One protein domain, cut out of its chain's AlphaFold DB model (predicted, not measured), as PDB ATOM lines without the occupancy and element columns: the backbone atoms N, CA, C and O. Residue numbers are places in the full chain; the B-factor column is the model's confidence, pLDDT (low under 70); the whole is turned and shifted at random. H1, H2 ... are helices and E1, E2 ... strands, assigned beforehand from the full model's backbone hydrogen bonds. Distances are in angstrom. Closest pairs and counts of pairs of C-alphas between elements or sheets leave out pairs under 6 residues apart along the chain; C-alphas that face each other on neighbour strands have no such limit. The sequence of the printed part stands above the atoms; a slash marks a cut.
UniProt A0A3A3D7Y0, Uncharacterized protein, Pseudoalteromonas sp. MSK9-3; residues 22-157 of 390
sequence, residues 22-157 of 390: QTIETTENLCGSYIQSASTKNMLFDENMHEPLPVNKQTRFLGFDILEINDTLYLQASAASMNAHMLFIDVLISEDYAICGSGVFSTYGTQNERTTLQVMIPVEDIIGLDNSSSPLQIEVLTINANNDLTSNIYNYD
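What this domain is: This is residues 22 to 157 of the 390 residues of an uncharacterized protein of Pseudoalteromonas sp. MSK9-3 (UniProt A0A3A3D7Y0). Two four-stranded sheets, E1 E6 E3 E2 and E5 E4 E7 E8, lie face to face as a sandwich, their strands crossed at 49 degrees. Between E1 and E2 the chain leaves the sandwich and swings round the far side of the sheet E5 E4 E7 E8, bearing the short helix H1; there residues 45 to 51 stick out. The printed part has 136 residues, with eight named strands and one named helix in the order E1 H1 E2 E3 E4 E5 E6 E7 E8; the first sheet is mixed, the second antiparallel, and the class is mostly strand. The whole is compact, with a radius of gyration of the C-alphas of 15.1 A, and spans 41 by 37 by 30 A.

Where its parts are: In the first sheet, E1 is residues 23 to 28, 16.4 A long, from C-alpha 23 at (355.173, 152.723, 161.933). E6 is residues 114 to 122, 26.5 A; E3 is residues 72 to 82, 31.8 A; E2 is residues 59 to 69, 27.9 A, and bends by 59 degrees at residue 66. In the second, E5 is residues 97 to 104, 20.5 A; E4 is residues 84 to 92, 22.2 A; E7 is residues 136 to 144, 25.8 A; E8 is residues 149 to 156, 22.3 A, ending at C-alpha 156 at (353.201, 127.734, 159.698). H1 is residues 41 to 44, 5.5 A, from C-alpha 41 at (375.093, 137.949, 159.074).

How they stand to each other: In the first sheet, E1 and E6 are parallel, with N 27 and O 118 2.8 A apart; E6 and E3 are antiparallel, with N 117 and O 79 2.8 A apart. E3 and E2 form a hairpin, with N 74 and O 67 2.8 A apart. In the second, E4 and E5 form a hairpin, with N 91 and O 99 2.8 A apart; E4 and E7 are antiparallel, with N 88 and O 141 2.9 A apart; E7 and E8 form a hairpin, with N 138 and O 154 2.8 A apart. These N and O pairs are within hydrogen-bond range. Across the sandwich, the closest C-alphas of E5 and E6 are those of Gly 101 and Val 119, 5.7 A. The closest of E2 and E7 are those of Phe 61 and Val 140, 6.9 A. E1, H1, E2 form a split strand-helix-strand unit, two strands running the same way with E6 and E3 between them, and its crossover is right-handed. H1 is on neither sheet; it is too short for an O i to N i+4 pair, and its one O i to N i+3 pair is not within range.

The domain as a whole: The C-alphas farthest apart are those of Gly 109 and Ser 132, 47.1 A. The printed part has no cut. The links E1 to H1, H1 to E2 and E6 to E7 are long. Mean pLDDT of the printed part is 73.1; it is under 70 in 42 residues, among them residues 31 to 51 and 127 to 134.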
ATOM      1  N   GLN A  22     350.941 154.966 162.193       54.38
ATOM      2  CA  GLN A  22     351.457 153.604 162.234       54.38
ATOM      3  C   GLN A  22     352.882 153.542 161.668       54.38
ATOM      4  O   GLN A  22     353.092 153.872 160.498       54.38
ATOM      5  N   THR A  23     353.850 153.080 162.458       67.75
ATOM      6  CA  THR A  23     355.173 152.723 161.933       67.75
ATOM      7  C   THR A  23     355.056 151.384 161.196       67.75
ATOM      8  O   THR A  23     355.557 150.352 161.641       67.75
ATOM      9  N   ILE A  24     354.286 151.378 160.102       73.00
ATOM     10  CA  ILE A  24     354.291 150.305 159.112       73.00
ATOM     11  C   ILE A  24     355.377 150.648 158.106       73.00
ATOM     12  O   ILE A  24     355.317 151.680 157.441       73.00
ATOM     13  N   GLU A  25     356.348 149.761 157.985       78.12
ATOM     14  CA  GLU A  25     357.330 149.798 156.918       78.12
ATOM     15  C   GLU A  25     357.026 148.655 155.952       78.12
ATOM     16  O   GLU A  25     356.920 147.497 156.360       78.12
ATOM     17  N   THR A  26     356.847 148.990 154.677       79.56
ATOM     18  CA  THR A  26     356.682 148.008 153.605       79.56
ATOM     19  C   THR A  26     357.956 147.994 152.775       79.56
ATOM     20  O   THR A  26     358.353 149.028 152.238       79.56
ATOM     21  N   THR A  27     358.588 146.833 152.666       80.12
ATOM     22  CA  THR A  27     359.836 146.642 151.927       80.12
ATOM     23  C   THR A  27     359.675 145.573 150.855       80.12
ATOM     24  O   THR A  27     358.830 144.677 150.950       80.12
ATOM     25  N   GLU A  28     360.463 145.691 149.791       81.00
ATOM     26  CA  GLU A  28     360.592 144.625 148.800       81.00
ATOM     27  C   GLU A  28     361.402 143.465 149.382       81.00
ATOM     28  O   GLU A  28     362.247 143.649 150.264       81.00
ATOM     29  N   ASN A  29     361.143 142.265 148.876       79.81
ATOM     30  CA  ASN A  29     361.884 141.078 149.253       79.81
ATOM     31  C   ASN A  29     363.377 141.236 148.972       79.81
ATOM     32  O   ASN A  29     363.799 141.508 147.849       79.81
ATOM     33  N   LEU A  30     364.182 141.000 150.000       79.19
ATOM     34  CA  LEU A  30     365.630 141.032 149.891       79.19
ATOM     35  C   LEU A  30     366.181 139.677 149.429       79.19
ATOM     36  O   LEU A  30     367.264 139.641 148.839       79.19
ATOM     37  N   CYS A  31     365.461 138.559 149.625       69.31
ATOM     38  CA  CYS A  31     365.939 137.269 149.125       69.31
ATOM     39  C   CYS A  31     366.045 137.304 147.584       69.31
ATOM     40  O   CYS A  31     365.159 137.804 146.899       69.31
ATOM     41  N   GLY A  32     367.145 136.792 147.023       50.69
ATOM     42  CA  GLY A  32     367.420 136.810 145.575       50.69
ATOM     43  C   GLY A  32     368.517 137.793 145.139       50.69
ATOM     44  O   GLY A  32     369.216 137.528 144.165       50.69
ATOM     45  N   SER A  33     368.783 138.856 145.910       41.69
ATOM     46  CA  SER A  33     369.950 139.752 145.719       41.69
ATOM     47  C   SER A  33     370.864 139.857 146.958       41.69
ATOM     48  O   SER A  33     371.886 140.550 146.948       41.69
ATOM     49  N   TYR A  34     370.562 139.089 148.010       39.44
ATOM     50  CA  TYR A  34     371.228 139.118 149.320       39.44
ATOM     51  C   TYR A  34     372.076 137.878 149.648       39.44
ATOM     52  O   TYR A  34     372.092 137.404 150.780       39.44
ATOM     53  N   ILE A  35     372.865 137.376 148.694       43.28
ATOM     54  CA  ILE A  35     374.040 136.546 149.046       43.28
ATOM     55  C   ILE A  35     375.354 137.346 148.961       43.28
ATOM     56  O   ILE A  35     376.399 136.847 149.365       43.28
ATOM     57  N   GLN A  36     375.350 138.621 148.534       33.38
ATOM     58  CA  GLN A  36     376.616 139.362 148.362       33.38
ATOM     59  C   GLN A  36     376.735 140.771 148.958       33.38
ATOM     60  O   GLN A  36     377.838 141.309 148.891       33.38
ATOM     61  N   SER A  37     375.714 141.390 149.571       30.00
ATOM     62  CA  SER A  37     375.906 142.791 150.012       30.00
ATOM     63  C   SER A  37     375.267 143.279 151.315       30.00
ATOM     64  O   SER A  37     375.543 144.418 151.684       30.00
ATOM     65  N   ALA A  38     374.604 142.439 152.118       31.08
ATOM     66  CA  ALA A  38     374.535 142.710 153.558       31.08
ATOM     67  C   ALA A  38     375.250 141.647 154.367       31.08
ATOM     68  O   ALA A  38     374.719 140.640 154.832       31.08
ATOM     69  N   SER A  39     376.504 141.985 154.601       32.88
ATOM     70  CA  SER A  39     377.256 141.653 155.794       32.88
ATOM     71  C   SER A  39     376.556 142.181 157.072       32.88
ATOM     72  O   SER A  39     377.125 142.976 157.815       32.88
ATOM     73  N   THR A  40     375.335 141.737 157.366       38.12
ATOM     74  CA  THR A  40     374.763 141.765 158.727       38.12
ATOM     75  C   THR A  40     374.690 140.372 159.339       38.12
ATOM     76  O   THR A  40     374.716 140.270 160.563       38.12
ATOM     77  N   LYS A  41     374.788 139.293 158.539       37.78
ATOM     78  CA  LYS A  41     375.093 137.949 159.074       37.78
ATOM     79  C   LYS A  41     376.390 137.940 159.897       37.78
ATOM     80  O   LYS A  41     376.420 137.340 160.960       37.78
ATOM     81  N   ASN A  42     377.396 138.717 159.484       35.91
ATOM     82  CA  ASN A  42     378.659 138.867 160.221       35.91
ATOM     83  C   ASN A  42     378.601 139.849 161.412       35.91
ATOM     84  O   ASN A  42     379.592 139.972 162.123       35.91
ATOM     85  N   MET A  43     377.490 140.567 161.632       37.50
ATOM     86  CA  MET A  43     377.320 141.435 162.813       37.50
ATOM     87  C   MET A  43     376.351 140.865 163.857       37.50
ATOM     88  O   MET A  43     376.375 141.334 164.990       37.50
ATOM     89  N   LEU A  44     375.514 139.881 163.506       44.31
ATOM     90  CA  LEU A  44     374.448 139.380 164.388       44.31
ATOM     91  C   LEU A  44     374.656 137.947 164.887       44.31
ATOM     92  O   LEU A  44     374.059 137.578 165.893       44.31
ATOM     93  N   PHE A  45     375.521 137.163 164.245       42.16
ATOM     94  CA  PHE A  45     375.840 135.807 164.679       42.16
ATOM     95  C   PHE A  45     377.343 135.694 164.924       42.16
ATOM     96  O   PHE A  45     378.129 135.501 164.000       42.16
ATOM     97  N   ASP A  46     377.748 135.834 166.185       38.62
ATOM     98  CA  ASP A  46     378.999 135.224 166.627       38.62
ATOM     99  C   ASP A  46     378.788 133.707 166.509       38.62
ATOM    100  O   ASP A  46     377.838 133.169 167.085       38.62
ATOM    101  N   GLU A  47     379.643 133.008 165.757       42.72
ATOM    102  CA  GLU A  47     379.607 131.541 165.592       42.72
ATOM    103  C   GLU A  47     379.691 130.789 166.946       42.72
ATOM    104  O   GLU A  47     379.511 129.574 167.011       42.72
ATOM    105  N   ASN A  48     379.902 131.520 168.048       39.19
ATOM    106  CA  ASN A  48     379.900 131.046 169.427       39.19
ATOM    107  C   ASN A  48     378.556 131.165 170.179       39.19
ATOM    108  O   ASN A  48     378.493 130.776 171.347       39.19
ATOM    109  N   MET A  49     377.466 131.660 169.575       45.66
ATOM    110  CA  MET A  49     376.139 131.634 170.215       45.66
ATOM    111  C   MET A  49     375.549 130.213 170.189       45.66
ATOM    112  O   MET A  49     374.808 129.829 169.294       45.66
ATOM    113  N   HIS A  50     375.904 129.403 171.188       49.78
ATOM    114  CA  HIS A  50     375.333 128.065 171.404       49.78
ATOM    115  C   HIS A  50     373.965 128.080 172.111       49.78
ATOM    116  O   HIS A  50     373.362 127.022 172.292       49.78
ATOM    117  N   GLU A  51     373.461 129.251 172.511       59.66
ATOM    118  CA  GLU A  51     372.166 129.382 173.177       59.66
ATOM    119  C   GLU A  51     371.121 130.029 172.254       59.66
ATOM    120  O   GLU A  51     371.425 131.015 171.581       59.66
ATOM    121  N   PRO A  52     369.886 129.492 172.209       73.12
ATOM    122  CA  PRO A  52     368.813 130.071 171.413       73.12
ATOM    123  C   PRO A  52     368.462 131.472 171.923       73.12
ATOM    124  O   PRO A  52     368.371 131.698 173.132       73.12
ATOM    125  N   LEU A  53     368.218 132.397 170.993       82.19
ATOM    126  CA  LEU A  53     367.794 133.757 171.318       82.19
ATOM    127  C   LEU A  53     366.498 133.750 172.157       82.19
ATOM    128  O   LEU A  53     365.631 132.889 171.966       82.19
ATOM    129  N   PRO A  54     366.332 134.711 173.083       87.38
ATOM    130  CA  PRO A  54     365.122 134.813 173.884       87.38
ATOM    131  C   PRO A  54     363.896 135.130 173.013       87.38
ATOM    132  O   PRO A  54     363.975 135.906 172.063       87.38
ATOM    133  N   VAL A  55     362.743 134.563 173.380       86.38
ATOM    134  CA  VAL A  55     361.455 134.808 172.709       86.38
ATOM    135  C   VAL A  55     360.818 136.094 173.229       86.38
ATOM    136  O   VAL A  55     360.673 136.276 174.442       86.38
ATOM    137  N   ASN A  56     360.337 136.947 172.325       86.88
ATOM    138  CA  ASN A  56     359.596 138.156 172.668       86.88
ATOM    139  C   ASN A  56     358.079 137.934 172.578       86.88
ATOM    140  O   ASN A  56     357.503 137.722 171.511       86.88
ATOM    141  N   LYS A  57     357.385 138.030 173.717       83.62
ATOM    142  CA  LYS A  57     355.921 137.864 173.783       83.62
ATOM    143  C   LYS A  57     355.144 138.985 173.092       83.62
ATOM    144  O   LYS A  57     353.983 138.778 172.759       83.62
ATOM    145  N   GLN A  58     355.770 140.142 172.897       85.44
ATOM    146  CA  GLN A  58     355.184 141.289 172.211       85.44
ATOM    147  C   GLN A  58     355.483 141.290 170.710       85.44
ATOM    148  O   GLN A  58     355.119 142.249 170.044       85.44
ATOM    149  N   THR A  59     356.115 140.236 170.188       87.50
ATOM    150  CA  THR A  59     356.387 140.037 168.761       87.50
ATOM    151  C   THR A  59     355.495 138.932 168.211       87.50
ATOM    152  O   THR A  59     355.307 137.884 168.848       87.50
ATOM    153  N   ARG A  60     354.924 139.166 167.028       87.94
ATOM    154  CA  ARG A  60     354.033 138.221 166.350       87.94
ATOM    155  C   ARG A  60     354.208 138.286 164.840       87.94
ATOM    156  O   ARG A  60     354.251 139.372 164.265       87.94
ATOM    157  N   PHE A  61     354.214 137.115 164.212       88.69
ATOM    158  CA  PHE A  61     353.848 136.994 162.807       88.69
ATOM    159  C   PHE A  61     352.334 137.204 162.671       88.69
ATOM    160  O   PHE A  61     351.562 136.689 163.480       88.69
ATOM    161  N   LEU A  62     351.919 137.989 161.682       84.25
ATOM    162  CA  LEU A  62     350.528 138.409 161.492       84.25
ATOM    163  C   LEU A  62     349.822 137.623 160.383       84.25
ATOM    164  O   LEU A  62     348.593 137.607 160.336       84.25
ATOM    165  N   GLY A  63     350.570 136.954 159.509       84.50
ATOM    166  CA  GLY A  63     350.014 136.185 158.401       84.50
ATOM    167  C   GLY A  63     350.539 136.631 157.043       84.50
ATOM    168  O   GLY A  63     351.408 137.504 156.930       84.50
ATOM    169  N   PHE A  64     349.975 135.996 156.020       82.56
ATOM    170  CA  PHE A  64     350.223 136.290 154.617       82.56
ATOM    171  C   PHE A  64     348.996 136.928 153.970       82.56
ATOM    172  O   PHE A  64     347.865 136.628 154.356       82.56
ATOM    173  N   ASP A  65     349.231 137.764 152.964       76.88
ATOM    174  CA  ASP A  65     348.191 138.388 152.145       76.88
ATOM    175  C   ASP A  65     348.601 138.430 150.667       76.88
ATOM    176  O   ASP A  65     349.789 138.355 150.357       76.88
ATOM    177  N   ILE A  66     347.628 138.551 149.762       75.25
ATOM    178  CA  ILE A  66     347.871 138.767 148.331       75.25
ATOM    179  C   ILE A  66     347.362 140.151 147.949       75.25
ATOM    180  O   ILE A  66     346.163 140.427 148.018       75.25
ATOM    181  N   LEU A  67     348.280 140.995 147.488       73.56
ATOM    182  CA  LEU A  67     348.000 142.335 146.995       73.56
ATOM    183  C   LEU A  67     348.155 142.382 145.481       73.56
ATOM    184  O   LEU A  67     349.105 141.831 144.937       73.56
ATOM    185  N   GLU A  68     347.260 143.090 144.805       73.12
ATOM    186  CA  GLU A  68     347.411 143.401 143.387       73.12
ATOM    187  C   GLU A  68     347.880 144.850 143.241       73.12
ATOM    188  O   GLU A  68     347.224 145.782 143.715       73.12
ATOM    189  N   ILE A  69     349.046 145.041 142.625       74.56
ATOM    190  CA  ILE A  69     349.656 146.351 142.396       74.56
ATOM    191  C   ILE A  69     350.038 146.418 140.922       74.56
ATOM    192  O   ILE A  69     350.897 145.663 140.476       74.56
ATOM    193  N   ASN A  70     349.417 147.331 140.172       80.19
ATOM    194  CA  ASN A  70     349.656 147.506 138.733       80.19
ATOM    195  C   ASN A  70     349.569 146.174 137.955       80.19
ATOM    196  O   ASN A  70     350.526 145.786 137.284       80.19
ATOM    197  N   ASP A  71     348.452 145.454 138.107       77.69
ATOM    198  CA  ASP A  71     348.172 144.154 137.468       77.69
ATOM    199  C   ASP A  71     349.155 143.019 137.838       77.69
ATOM    200  O   ASP A  71     349.151 141.950 137.228       77.69
ATOM    201  N   THR A  72     350.007 143.231 138.847       77.88
ATOM    202  CA  THR A  72     350.945 142.230 139.366       77.88
ATOM    203  C   THR A  72     350.503 141.778 140.750       77.88
ATOM    204  O   THR A  72     350.225 142.603 141.625       77.88
ATOM    205  N   LEU A  73     350.448 140.463 140.966       82.12
ATOM    206  CA  LEU A  73     350.129 139.876 142.265       82.12
ATOM    207  C   LEU A  73     351.392 139.771 143.126       82.12
ATOM    208  O   LEU A  73     352.392 139.189 142.708       82.12
ATOM    209  N   TYR A  74     351.314 140.275 144.352       80.94
ATOM    210  CA  TYR A  74     352.359 140.222 145.366       80.94
ATOM    211  C   TYR A  74     351.879 139.429 146.575       80.94
ATOM    212  O   TYR A  74     350.787 139.674 147.083       80.94
ATOM    213  N   LEU A  75     352.717 138.524 147.076       84.06
ATOM    214  CA  LEU A  75     352.558 137.957 148.405       84.06
ATOM    215  C   LEU A  75     353.184 138.916 149.422       84.06
ATOM    216  O   LEU A  75     354.360 139.259 149.319       84.06
ATOM    217  N   GLN A  76     352.409 139.317 150.422       85.12
ATOM    218  CA  GLN A  76     352.870 140.109 151.554       85.12
ATOM    219  C   GLN A  76     352.985 139.222 152.797       85.12
ATOM    220  O   GLN A  76     351.991 138.660 153.251       85.12
ATOM    221  N   ALA A  77     354.170 139.149 153.397       87.75
ATOM    222  CA  ALA A  77     354.381 138.584 154.730       87.75
ATOM    223  C   ALA A  77     354.422 139.716 155.761       87.75
ATOM    224  O   ALA A  77     355.110 140.713 155.547       87.75
ATOM    225  N   SER A  78     353.691 139.591 156.872       87.12
ATOM    226  CA  SER A  78     353.580 140.675 157.861       87.12
ATOM    227  C   SER A  78     353.966 140.217 159.263       87.12
ATOM    228  O   SER A  78     353.530 139.162 159.718       87.12
ATOM    229  N   ALA A  79     354.723 141.037 159.987       89.12
ATOM    230  CA  ALA A  79     355.011 140.841 161.404       89.12
ATOM    231  C   ALA A  79     354.981 142.173 162.147       89.12
ATOM    232  O   ALA A  79     355.217 143.230 161.567       89.12
ATOM    233  N   ALA A  80     354.706 142.128 163.445       88.00
ATOM    234  CA  ALA A  80     354.710 143.311 164.288       88.00
ATOM    235  C   ALA A  80     355.354 143.039 165.639       88.00
ATOM    236  O   ALA A  80     355.411 141.901 166.116       88.00
ATOM    237  N   SER A  81     355.806 144.120 166.269       88.31
ATOM    238  CA  SER A  81     356.315 144.099 167.632       88.31
ATOM    239  C   SER A  81     356.097 145.428 168.345       88.31
ATOM    240  O   SER A  81     356.120 146.493 167.719       88.31
ATOM    241  N   MET A  82     355.912 145.376 169.665       85.19
ATOM    242  CA  MET A  82     355.967 146.582 170.494       85.19
ATOM    243  C   MET A  82     357.416 147.044 170.642       85.19
ATOM    244  O   MET A  82     358.286 146.253 171.000       85.19
ATOM    245  N   ASN A  83     357.653 148.341 170.457       81.31
ATOM    246  CA  ASN A  83     358.927 149.007 170.735       81.31
ATOM    247  C   ASN A  83     360.125 148.417 169.979       81.31
ATOM    248  O   ASN A  83     361.251 148.445 170.491       81.31
ATOM    249  N   ALA A  84     359.909 147.866 168.780       85.06
ATOM    250  CA  ALA A  84     361.036 147.466 167.957       85.06
ATOM    251  C   ALA A  84     361.765 148.713 167.467       85.06
ATOM    252  O   ALA A  84     361.157 149.661 166.979       85.06
ATOM    253  N   HIS A  85     363.083 148.693 167.593       83.75
ATOM    254  CA  HIS A  85     363.939 149.574 166.824       83.75
ATOM    255  C   HIS A  85     364.178 148.989 165.428       83.75
ATOM    256  O   HIS A  85     364.205 149.728 164.452       83.75
ATOM    257  N   MET A  86     364.294 147.662 165.321       86.06
ATOM    258  CA  MET A  86     364.347 146.959 164.042       86.06
ATOM    259  C   MET A  86     363.532 145.668 164.088       86.06
ATOM    260  O   MET A  86     363.515 144.977 165.111       86.06
ATOM    261  N   LEU A  87     362.897 145.337 162.965       87.75
ATOM    262  CA  LEU A  87     362.246 144.049 162.726       87.75
ATOM    263  C   LEU A  87     362.868 143.365 161.524       87.75
ATOM    264  O   LEU A  87     363.224 144.033 160.557       87.75
ATOM    265  N   PHE A  88     362.924 142.039 161.579       89.56
ATOM    266  CA  PHE A  88     363.267 141.195 160.445       89.56
ATOM    267  C   PHE A  88     362.217 140.097 160.305       89.56
ATOM    268  O   PHE A  88     361.714 139.591 161.313       89.56
ATOM    269  N   ILE A  89     361.887 139.749 159.066       90.19
ATOM    270  CA  ILE A  89     361.028 138.614 158.734       90.19
ATOM    271  C   ILE A  89     361.798 137.742 157.760       90.19
ATOM    272  O   ILE A  89     362.111 138.202 156.664       90.19
ATOM    273  N   ASP A  90     362.021 136.495 158.154       87.62
ATOM    274  CA  ASP A  90     362.625 135.467 157.321       87.62
ATOM    275  C   ASP A  90     361.661 134.278 157.199       87.62
ATOM    276  O   ASP A  90     361.183 133.722 158.189       87.62
ATOM    277  N   VAL A  91     361.340 133.884 155.967       85.44
ATOM    278  CA  VAL A  91     360.425 132.782 155.652       85.44
ATOM    279  C   VAL A  91     361.181 131.714 154.880       85.44
ATOM    280  O   VAL A  91     361.555 131.896 153.718       85.44
ATOM    281  N   LEU A  92     361.376 130.576 155.535       80.38
ATOM    282  CA  LEU A  92     362.080 129.418 155.010       80.38
ATOM    283  C   LEU A  92     361.072 128.433 154.404       80.38
ATOM    284  O   LEU A  92     360.391 127.695 155.126       80.38
ATOM    285  N   ILE A  93     360.974 128.434 153.068       69.25
ATOM    286  CA  ILE A  93     360.090 127.540 152.298       69.25
ATOM    287  C   ILE A  93     360.779 126.202 151.997       69.25
ATOM    288  O   ILE A  93     360.107 125.192 151.845       69.25
ATOM    289  N   SER A  94     362.103 126.103 151.967       63.91
ATOM    290  CA  SER A  94     362.771 124.803 151.775       63.91
ATOM    291  C   SER A  94     364.149 124.794 152.435       63.91
ATOM    292  O   SER A  94     364.236 125.054 153.631       63.91
ATOM    293  N   GLU A  95     365.208 124.505 151.683       62.22
ATOM    294  CA  GLU A  95     366.587 124.753 152.112       62.22
ATOM    295  C   GLU A  95     366.941 126.250 152.033       62.22
ATOM    296  O   GLU A  95     367.881 126.690 152.694       62.22
ATOM    297  N   ASP A  96     366.142 127.038 151.301       65.94
ATOM    298  CA  ASP A  96     366.368 128.463 151.061       65.94
ATOM    299  C   ASP A  96     365.266 129.365 151.638       65.94
ATOM    300  O   ASP A  96     364.069 129.031 151.643       65.94
ATOM    301  N   TYR A  97     365.687 130.546 152.098       73.12
ATOM    302  CA  TYR A  97     364.791 131.637 152.471       73.12
ATOM    303  C   TYR A  97     364.181 132.250 151.213       73.12
ATOM    304  O   TYR A  97     364.896 132.701 150.318       73.12
ATOM    305  N   ALA A  98     362.854 132.274 151.162       76.69
ATOM    306  CA  ALA A  98     362.109 132.808 150.029       76.69
ATOM    307  C   ALA A  98     361.653 134.249 150.259       76.69
ATOM    308  O   ALA A  98     361.575 135.024 149.310       76.69
ATOM    309  N   ILE A  99     361.376 134.612 151.519       84.50
ATOM    310  CA  ILE A  99     360.967 135.964 151.910       84.50
ATOM    311  C   ILE A  99     361.878 136.445 153.035       84.50
ATOM    312  O   ILE A  99     361.970 135.778 154.058       84.50
ATOM    313  N   CYS A 100     362.554 137.569 152.824       85.56
ATOM    314  CA  CYS A 100     363.546 138.151 153.720       85.56
ATOM    315  C   CYS A 100     363.334 139.656 153.672       85.56
ATOM    316  O   CYS A 100     363.339 140.247 152.590       85.56
ATOM    317  N   GLY A 101     363.211 140.305 154.817       84.75
ATOM    318  CA  GLY A 101     363.151 141.758 154.851       84.75
ATOM    319  C   GLY A 101     363.456 142.303 156.225       84.75
ATOM    320  O   GLY A 101     363.297 141.617 157.232       84.75
ATOM    321  N   SER A 102     363.894 143.554 156.249       84.81
ATOM    322  CA  SER A 102     364.179 144.292 157.474       84.81
ATOM    323  C   SER A 102     363.531 145.666 157.424       84.81
ATOM    324  O   SER A 102     363.500 146.269 156.353       84.81
ATOM    325  N   GLY A 103     363.094 146.168 158.574       81.31
ATOM    326  CA  GLY A 103     362.637 147.546 158.750       81.31
ATOM    327  C   GLY A 103     363.309 148.196 159.953       81.31
ATOM    328  O   GLY A 103     363.589 147.516 160.946       81.31
ATOM    329  N   VAL A 104     363.581 149.498 159.859       81.12
ATOM    330  CA  VAL A 104     364.224 150.299 160.908       81.12
ATOM    331  C   VAL A 104     363.273 151.402 161.348       81.12
ATOM    332  O   VAL A 104     362.964 152.335 160.610       81.12
ATOM    333  N   PHE A 105     362.875 151.344 162.611       79.81
ATOM    334  CA  PHE A 105     361.883 152.232 163.188       79.81
ATOM    335  C   PHE A 105     362.550 153.244 164.120       79.81
ATOM    336  O   PHE A 105     363.276 152.904 165.063       79.81
ATOM    337  N   SER A 106     362.280 154.526 163.878       65.06
ATOM    338  CA  SER A 106     362.706 155.609 164.759       65.06
ATOM    339  C   SER A 106     361.730 155.754 165.930       65.06
ATOM    340  O   SER A 106     360.909 156.665 165.949       65.06
ATOM    341  N   THR A 107     361.826 154.886 166.933       60.12
ATOM    342  CA  THR A 107     360.992 154.950 168.154       60.12
ATOM    343  C   THR A 107     361.527 155.942 169.201       60.12
ATOM    344  O   THR A 107     361.234 155.841 170.394       60.12
ATOM    345  N   TYR A 108     362.343 156.924 168.787       49.03
ATOM    346  CA  TYR A 108     362.969 157.889 169.695       49.03
ATOM    347  C   TYR A 108     361.915 158.736 170.423       49.03
ATOM    348  O   TYR A 108     361.402 159.718 169.893       49.03
ATOM    349  N   GLY A 109     361.651 158.380 171.683       48.31
ATOM    350  CA  GLY A 109     360.816 159.145 172.611       48.31
ATOM    351  C   GLY A 109     359.406 158.595 172.844       48.31
ATOM    352  O   GLY A 109     358.747 159.066 173.770       48.31
ATOM    353  N   THR A 110     358.958 157.584 172.092       56.34
ATOM    354  CA  THR A 110     357.647 156.938 172.278       56.34
ATOM    355  C   THR A 110     357.827 155.524 172.829       56.34
ATOM    356  O   THR A 110     358.085 154.562 172.113       56.34
ATOM    357  N   GLN A 111     357.716 155.380 174.153       58.53
ATOM    358  CA  GLN A 111     357.586 154.058 174.765       58.53
ATOM    359  C   GLN A 111     356.161 153.543 174.544       58.53
ATOM    360  O   GLN A 111     355.194 154.256 174.801       58.53
ATOM    361  N   ASN A 112     356.053 152.276 174.157       67.00
ATOM    362  CA  ASN A 112     354.829 151.530 173.861       67.00
ATOM    363  C   ASN A 112     354.193 151.900 172.522       67.00
ATOM    364  O   ASN A 112     353.030 152.273 172.477       67.00
ATOM    365  N   GLU A 113     354.930 151.751 171.427       77.75
ATOM    366  CA  GLU A 113     354.380 151.859 170.075       77.75
ATOM    367  C   GLU A 113     354.566 150.548 169.308       77.75
ATOM    368  O   GLU A 113     355.637 149.936 169.334       77.75
ATOM    369  N   ARG A 114     353.505 150.085 168.648       82.88
ATOM    370  CA  ARG A 114     353.546 148.918 167.780       82.88
ATOM    371  C   ARG A 114     354.115 149.313 166.426       82.88
ATOM    372  O   ARG A 114     353.499 150.056 165.669       82.88
ATOM    373  N   THR A 115     355.232 148.694 166.097       84.31
ATOM    374  CA  THR A 115     355.872 148.743 164.778       84.31
ATOM    375  C   THR A 115     355.465 147.523 163.965       84.31
ATOM    376  O   THR A 115     355.215 146.454 164.530       84.31
ATOM    377  N   THR A 116     355.340 147.670 162.651       85.44
ATOM    378  CA  THR A 116     354.941 146.584 161.749       85.44
ATOM    379  C   THR A 116     355.827 146.587 160.516       85.44
ATOM    380  O   THR A 116     356.030 147.623 159.896       85.44
ATOM    381  N   LEU A 117     356.329 145.416 160.152       87.00
ATOM    382  CA  LEU A 117     357.069 145.187 158.922       87.00
ATOM    383  C   LEU A 117     356.210 144.355 157.971       87.00
ATOM    384  O   LEU A 117     355.608 143.355 158.373       87.00
ATOM    385  N   GLN A 118     356.171 144.773 156.713       87.88
ATOM    386  CA  GLN A 118     355.548 144.063 155.607       87.88
ATOM    387  C   GLN A 118     356.603 143.825 154.534       87.88
ATOM    388  O   GLN A 118     357.209 144.776 154.053       87.88
ATOM    389  N   VAL A 119     356.811 142.571 154.146       86.44
ATOM    390  CA  VAL A 119     357.738 142.211 153.068       86.44
ATOM    391  C   VAL A 119     356.922 141.717 151.887       86.44
ATOM    392  O   VAL A 119     356.127 140.788 152.043       86.44
ATOM    393  N   MET A 120     357.094 142.350 150.728       85.00
ATOM    394  CA  MET A 120     356.377 142.011 149.499       85.00
ATOM    395  C   MET A 120     357.292 141.310 148.500       85.00
ATOM    396  O   MET A 120     358.408 141.754 148.243       85.00
ATOM    397  N   ILE A 121     356.780 140.249 147.886       85.31
ATOM    398  CA  ILE A 121     357.443 139.510 146.812       85.31
ATOM    399  C   ILE A 121     356.432 139.217 145.698       85.31
ATOM    400  O   ILE A 121     355.287 138.878 146.015       85.31
ATOM    401  N   PRO A 122     356.798 139.353 144.412       84.12
ATOM    402  CA  PRO A 122     355.951 138.900 143.319       84.12
ATOM    403  C   PRO A 122     355.555 137.434 143.507       84.12
ATOM    404  O   PRO A 122     356.375 136.580 143.838       84.12
ATOM    405  N   VAL A 123     354.278 137.126 143.298       81.69
ATOM    406  CA  VAL A 123     353.755 135.760 143.446       81.69
ATOM    407  C   VAL A 123     354.463 134.789 142.493       81.69
ATOM    408  O   VAL A 123     354.743 133.653 142.871       81.69
ATOM    409  N   GLU A 124     354.808 135.243 141.288       78.50
ATOM    410  CA  GLU A 124     355.560 134.466 140.298       78.50
ATOM    411  C   GLU A 124     356.924 133.971 140.800       78.50
ATOM    412  O   GLU A 124     357.308 132.853 140.464       78.50
ATOM    413  N   ASP A 125     357.593 134.724 141.678       77.56
ATOM    414  CA  ASP A 125     358.905 134.360 142.230       77.56
ATOM    415  C   ASP A 125     358.816 133.254 143.298       77.56
ATOM    416  O   ASP A 125     359.819 132.642 143.665       77.56
ATOM    417  N   ILE A 126     357.608 132.972 143.797       74.38
ATOM    418  CA  ILE A 126     357.340 131.881 144.747       74.38
ATOM    419  C   ILE A 126     356.852 130.625 144.023       74.38
ATOM    420  O   ILE A 126     357.113 129.501 144.471       74.38
ATOM    421  N   ILE A 127     356.127 130.796 142.913       66.25
ATOM    422  CA  ILE A 127     355.537 129.694 142.149       66.25
ATOM    423  C   ILE A 127     356.662 128.875 141.501       66.25
ATOM    424  O   ILE A 127     357.154 129.184 140.422       66.25
ATOM    425  N   GLY A 128     357.063 127.790 142.164       58.00
ATOM    426  CA  GLY A 128     358.120 126.892 141.688       58.00
ATOM    427  C   GLY A 128     359.070 126.397 142.777       58.00
ATOM    428  O   GLY A 128     359.823 125.457 142.527       58.00
ATOM    429  N   LEU A 129     359.015 126.979 143.979       65.31
ATOM    430  CA  LEU A 129     359.762 126.476 145.132       65.31
ATOM    431  C   LEU A 129     359.263 125.079 145.540       65.31
ATOM    432  O   LEU A 129     358.070 124.777 145.443       65.31
ATOM    433  N   ASP A 130     360.192 124.210 145.957       55.75
ATOM    434  CA  ASP A 130     359.902 122.800 146.241       55.75
ATOM    435  C   ASP A 130     358.802 122.633 147.311       55.75
ATOM    436  O   ASP A 130     358.808 123.245 148.383       55.75
ATOM    437  N   ASN A 131     357.845 121.757 146.999       54.31
ATOM    438  CA  ASN A 131     356.607 121.508 147.736       54.31
ATOM    439  C   ASN A 131     356.662 120.237 148.601       54.31
ATOM    440  O   ASN A 131     355.627 119.778 149.090       54.31
ATOM    441  N   SER A 132     357.840 119.632 148.763       55.03
ATOM    442  CA  SER A 132     357.981 118.291 149.335       55.03
ATOM    443  C   SER A 132     357.989 118.225 150.875       55.03
ATOM    444  O   SER A 132     357.696 117.162 151.427       55.03
ATOM    445  N   SER A 133     358.264 119.326 151.592       54.41
ATOM    446  CA  SER A 133     358.414 119.336 153.059       54.41
ATOM    447  C   SER A 133     357.355 120.172 153.797       54.41
ATOM    448  O   SER A 133     356.837 121.166 153.301       54.41
ATOM    449  N   SER A 134     356.993 119.746 155.010       61.97
ATOM    450  CA  SER A 134     356.058 120.420 155.926       61.97
ATOM    451  C   SER A 134     356.660 120.397 157.331       61.97
ATOM    452  O   SER A 134     357.215 119.352 157.688       61.97
ATOM    453  N   PRO A 135     356.491 121.436 158.178       70.75
ATOM    454  CA  PRO A 135     355.837 122.746 157.966       70.75
ATOM    455  C   PRO A 135     356.764 123.840 157.380       70.75
ATOM    456  O   PRO A 135     357.954 123.617 157.184       70.75
ATOM    457  N   LEU A 136     356.209 125.023 157.074       80.19
ATOM    458  CA  LEU A 136     356.969 126.236 156.730       80.19
ATOM    459  C   LEU A 136     357.571 126.849 158.001       80.19
ATOM    460  O   LEU A 136     356.837 127.013 158.974       80.19
ATOM    461  N   GLN A 137     358.849 127.233 158.002       85.44
ATOM    462  CA  GLN A 137     359.429 127.950 159.141       85.44
ATOM    463  C   GLN A 137     359.419 129.461 158.889       85.44
ATOM    464  O   GLN A 137     359.817 129.929 157.827       85.44
ATOM    465  N   ILE A 138     358.958 130.216 159.883       86.06
ATOM    466  CA  ILE A 138     358.957 131.678 159.891       86.06
ATOM    467  C   ILE A 138     359.770 132.127 161.094       86.06
ATOM    468  O   ILE A 138     359.454 131.747 162.219       86.06
ATOM    469  N   GLU A 139     360.780 132.950 160.870       89.06
ATOM    470  CA  GLU A 139     361.549 133.596 161.920       89.06
ATOM    471  C   GLU A 139     361.260 135.099 161.914       89.06
ATOM    472  O   GLU A 139     361.320 135.767 160.883       89.06
ATOM    473  N   VAL A 140     360.901 135.628 163.085       89.69
ATOM    474  CA  VAL A 140     360.742 137.065 163.308       89.69
ATOM    475  C   VAL A 140     361.777 137.498 164.332       89.69
ATOM    476  O   VAL A 140     361.653 137.184 165.520       89.69
ATOM    477  N   LEU A 141     362.786 138.235 163.871       89.12
ATOM    478  CA  LEU A 141     363.794 138.827 164.744       89.12
ATOM    479  C   LEU A 141     363.373 140.241 165.122       89.12
ATOM    480  O   LEU A 141     362.807 140.993 164.328       89.12
ATOM    481  N   THR A 142     363.657 140.619 166.359       87.56
ATOM    482  CA  THR A 142     363.428 141.979 166.843       87.56
ATOM    483  C   THR A 142     364.661 142.469 167.570       87.56
ATOM    484  O   THR A 142     365.188 141.763 168.428       87.56
ATOM    485  N   ILE A 143     365.074 143.694 167.257       86.81
ATOM    486  CA  ILE A 143     366.013 144.465 168.069       86.81
ATOM    487  C   ILE A 143     365.199 145.567 168.735       86.81
ATOM    488  O   ILE A 143     364.592 146.392 168.048       86.81
ATOM    489  N   ASN A 144     365.121 145.555 170.063       82.75
ATOM    490  CA  ASN A 144     364.385 146.577 170.808       82.75
ATOM    491  C   ASN A 144     365.219 147.866 170.975       82.75
ATOM    492  O   ASN A 144     366.397 147.917 170.628       82.75
ATOM    493  N   ALA A 145     364.623 148.914 171.548       72.81
ATOM    494  CA  ALA A 145     365.316 150.183 171.812       72.81
ATOM    495  C   ALA A 145     366.530 150.077 172.767       72.81
ATOM    496  O   ALA A 145     367.357 150.986 172.802       72.81
ATOM    497  N   ASN A 146     366.651 148.986 173.529       77.25
ATOM    498  CA  ASN A 146     367.799 148.703 174.397       77.25
ATOM    499  C   ASN A 146     368.884 147.868 173.691       77.25
ATOM    500  O   ASN A 146     369.851 147.473 174.335       77.25
ATOM    501  N   ASN A 147     368.742 147.621 172.383       76.06
ATOM    502  CA  ASN A 147     369.575 146.727 171.578       76.06
ATOM    503  C   ASN A 147     369.540 145.249 172.008       76.06
ATOM    504  O   ASN A 147     370.448 144.494 171.659       76.06
ATOM    505  N   ASP A 148     368.496 144.805 172.711       83.69
ATOM    506  CA  ASP A 148     368.303 143.376 172.957       83.69
ATOM    507  C   ASP A 148     367.767 142.706 171.689       83.69
ATOM    508  O   ASP A 148     366.763 143.152 171.118       83.69
ATOM    509  N   LEU A 149     368.420 141.618 171.280       86.19
ATOM    510  CA  LEU A 149     368.007 140.775 170.163       86.19
ATOM    511  C   LEU A 149     367.134 139.617 170.665       86.19
ATOM    512  O   LEU A 149     367.528 138.860 171.554       86.19
ATOM    513  N   THR A 150     365.960 139.457 170.062       87.62
ATOM    514  CA  THR A 150     365.014 138.370 170.352       87.62
ATOM    515  C   THR A 150     364.612 137.654 169.068       87.62
ATOM    516  O   THR A 150     364.509 138.312 168.030       87.62
ATOM    517  N   SER A 151     364.319 136.352 169.144       88.25
ATOM    518  CA  SER A 151     363.837 135.554 168.007       88.25
ATOM    519  C   SER A 151     362.545 134.823 168.347       88.25
ATOM    520  O   SER A 151     362.440 134.138 169.369       88.25
ATOM    521  N   ASN A 152     361.563 134.951 167.457       89.38
ATOM    522  CA  ASN A 152     360.338 134.175 167.484       89.38
ATOM    523  C   ASN A 152     360.277 133.284 166.243       89.38
ATOM    524  O   ASN A 152     360.113 133.784 165.133       89.38
ATOM    525  N   ILE A 153     360.358 131.969 166.448       88.75
ATOM    526  CA  ILE A 153     360.312 130.973 165.374       88.75
ATOM    527  C   ILE A 153     358.958 130.267 165.387       88.75
ATOM    528  O   ILE A 153     358.512 129.772 166.427       88.75
ATOM    529  N   TYR A 154     358.328 130.188 164.219       87.81
ATOM    530  CA  TYR A 154     356.995 129.644 164.029       87.81
ATOM    531  C   TYR A 154     356.951 128.578 162.930       87.81
ATOM    532  O   TYR A 154     357.576 128.733 161.886       87.81
ATOM    533  N   ASN A 155     356.161 127.523 163.145       86.62
ATOM    534  CA  ASN A 155     355.877 126.477 162.158       86.62
ATOM    535  C   ASN A 155     354.487 126.683 161.532       86.62
ATOM    536  O   ASN A 155     353.477 126.269 162.101       86.62
ATOM    537  N   TYR A 156     354.435 127.334 160.374       83.81
ATOM    538  CA  TYR A 156     353.201 127.734 159.698       83.81
ATOM    539  C   TYR A 156     352.684 126.661 158.728       83.81
ATOM    540  O   TYR A 156     353.457 125.886 158.149       83.81
ATOM    541  N   ASP A 157     351.365 126.626 158.529       80.06
ATOM    542  CA  ASP A 157     350.720 125.705 157.598       80.06
ATOM    543  C   ASP A 157     351.049 126.038 156.130       80.06
ATOM    544  O   ASP A 157     350.582 127.025 155.559       80.06
TER     545      ASP A 157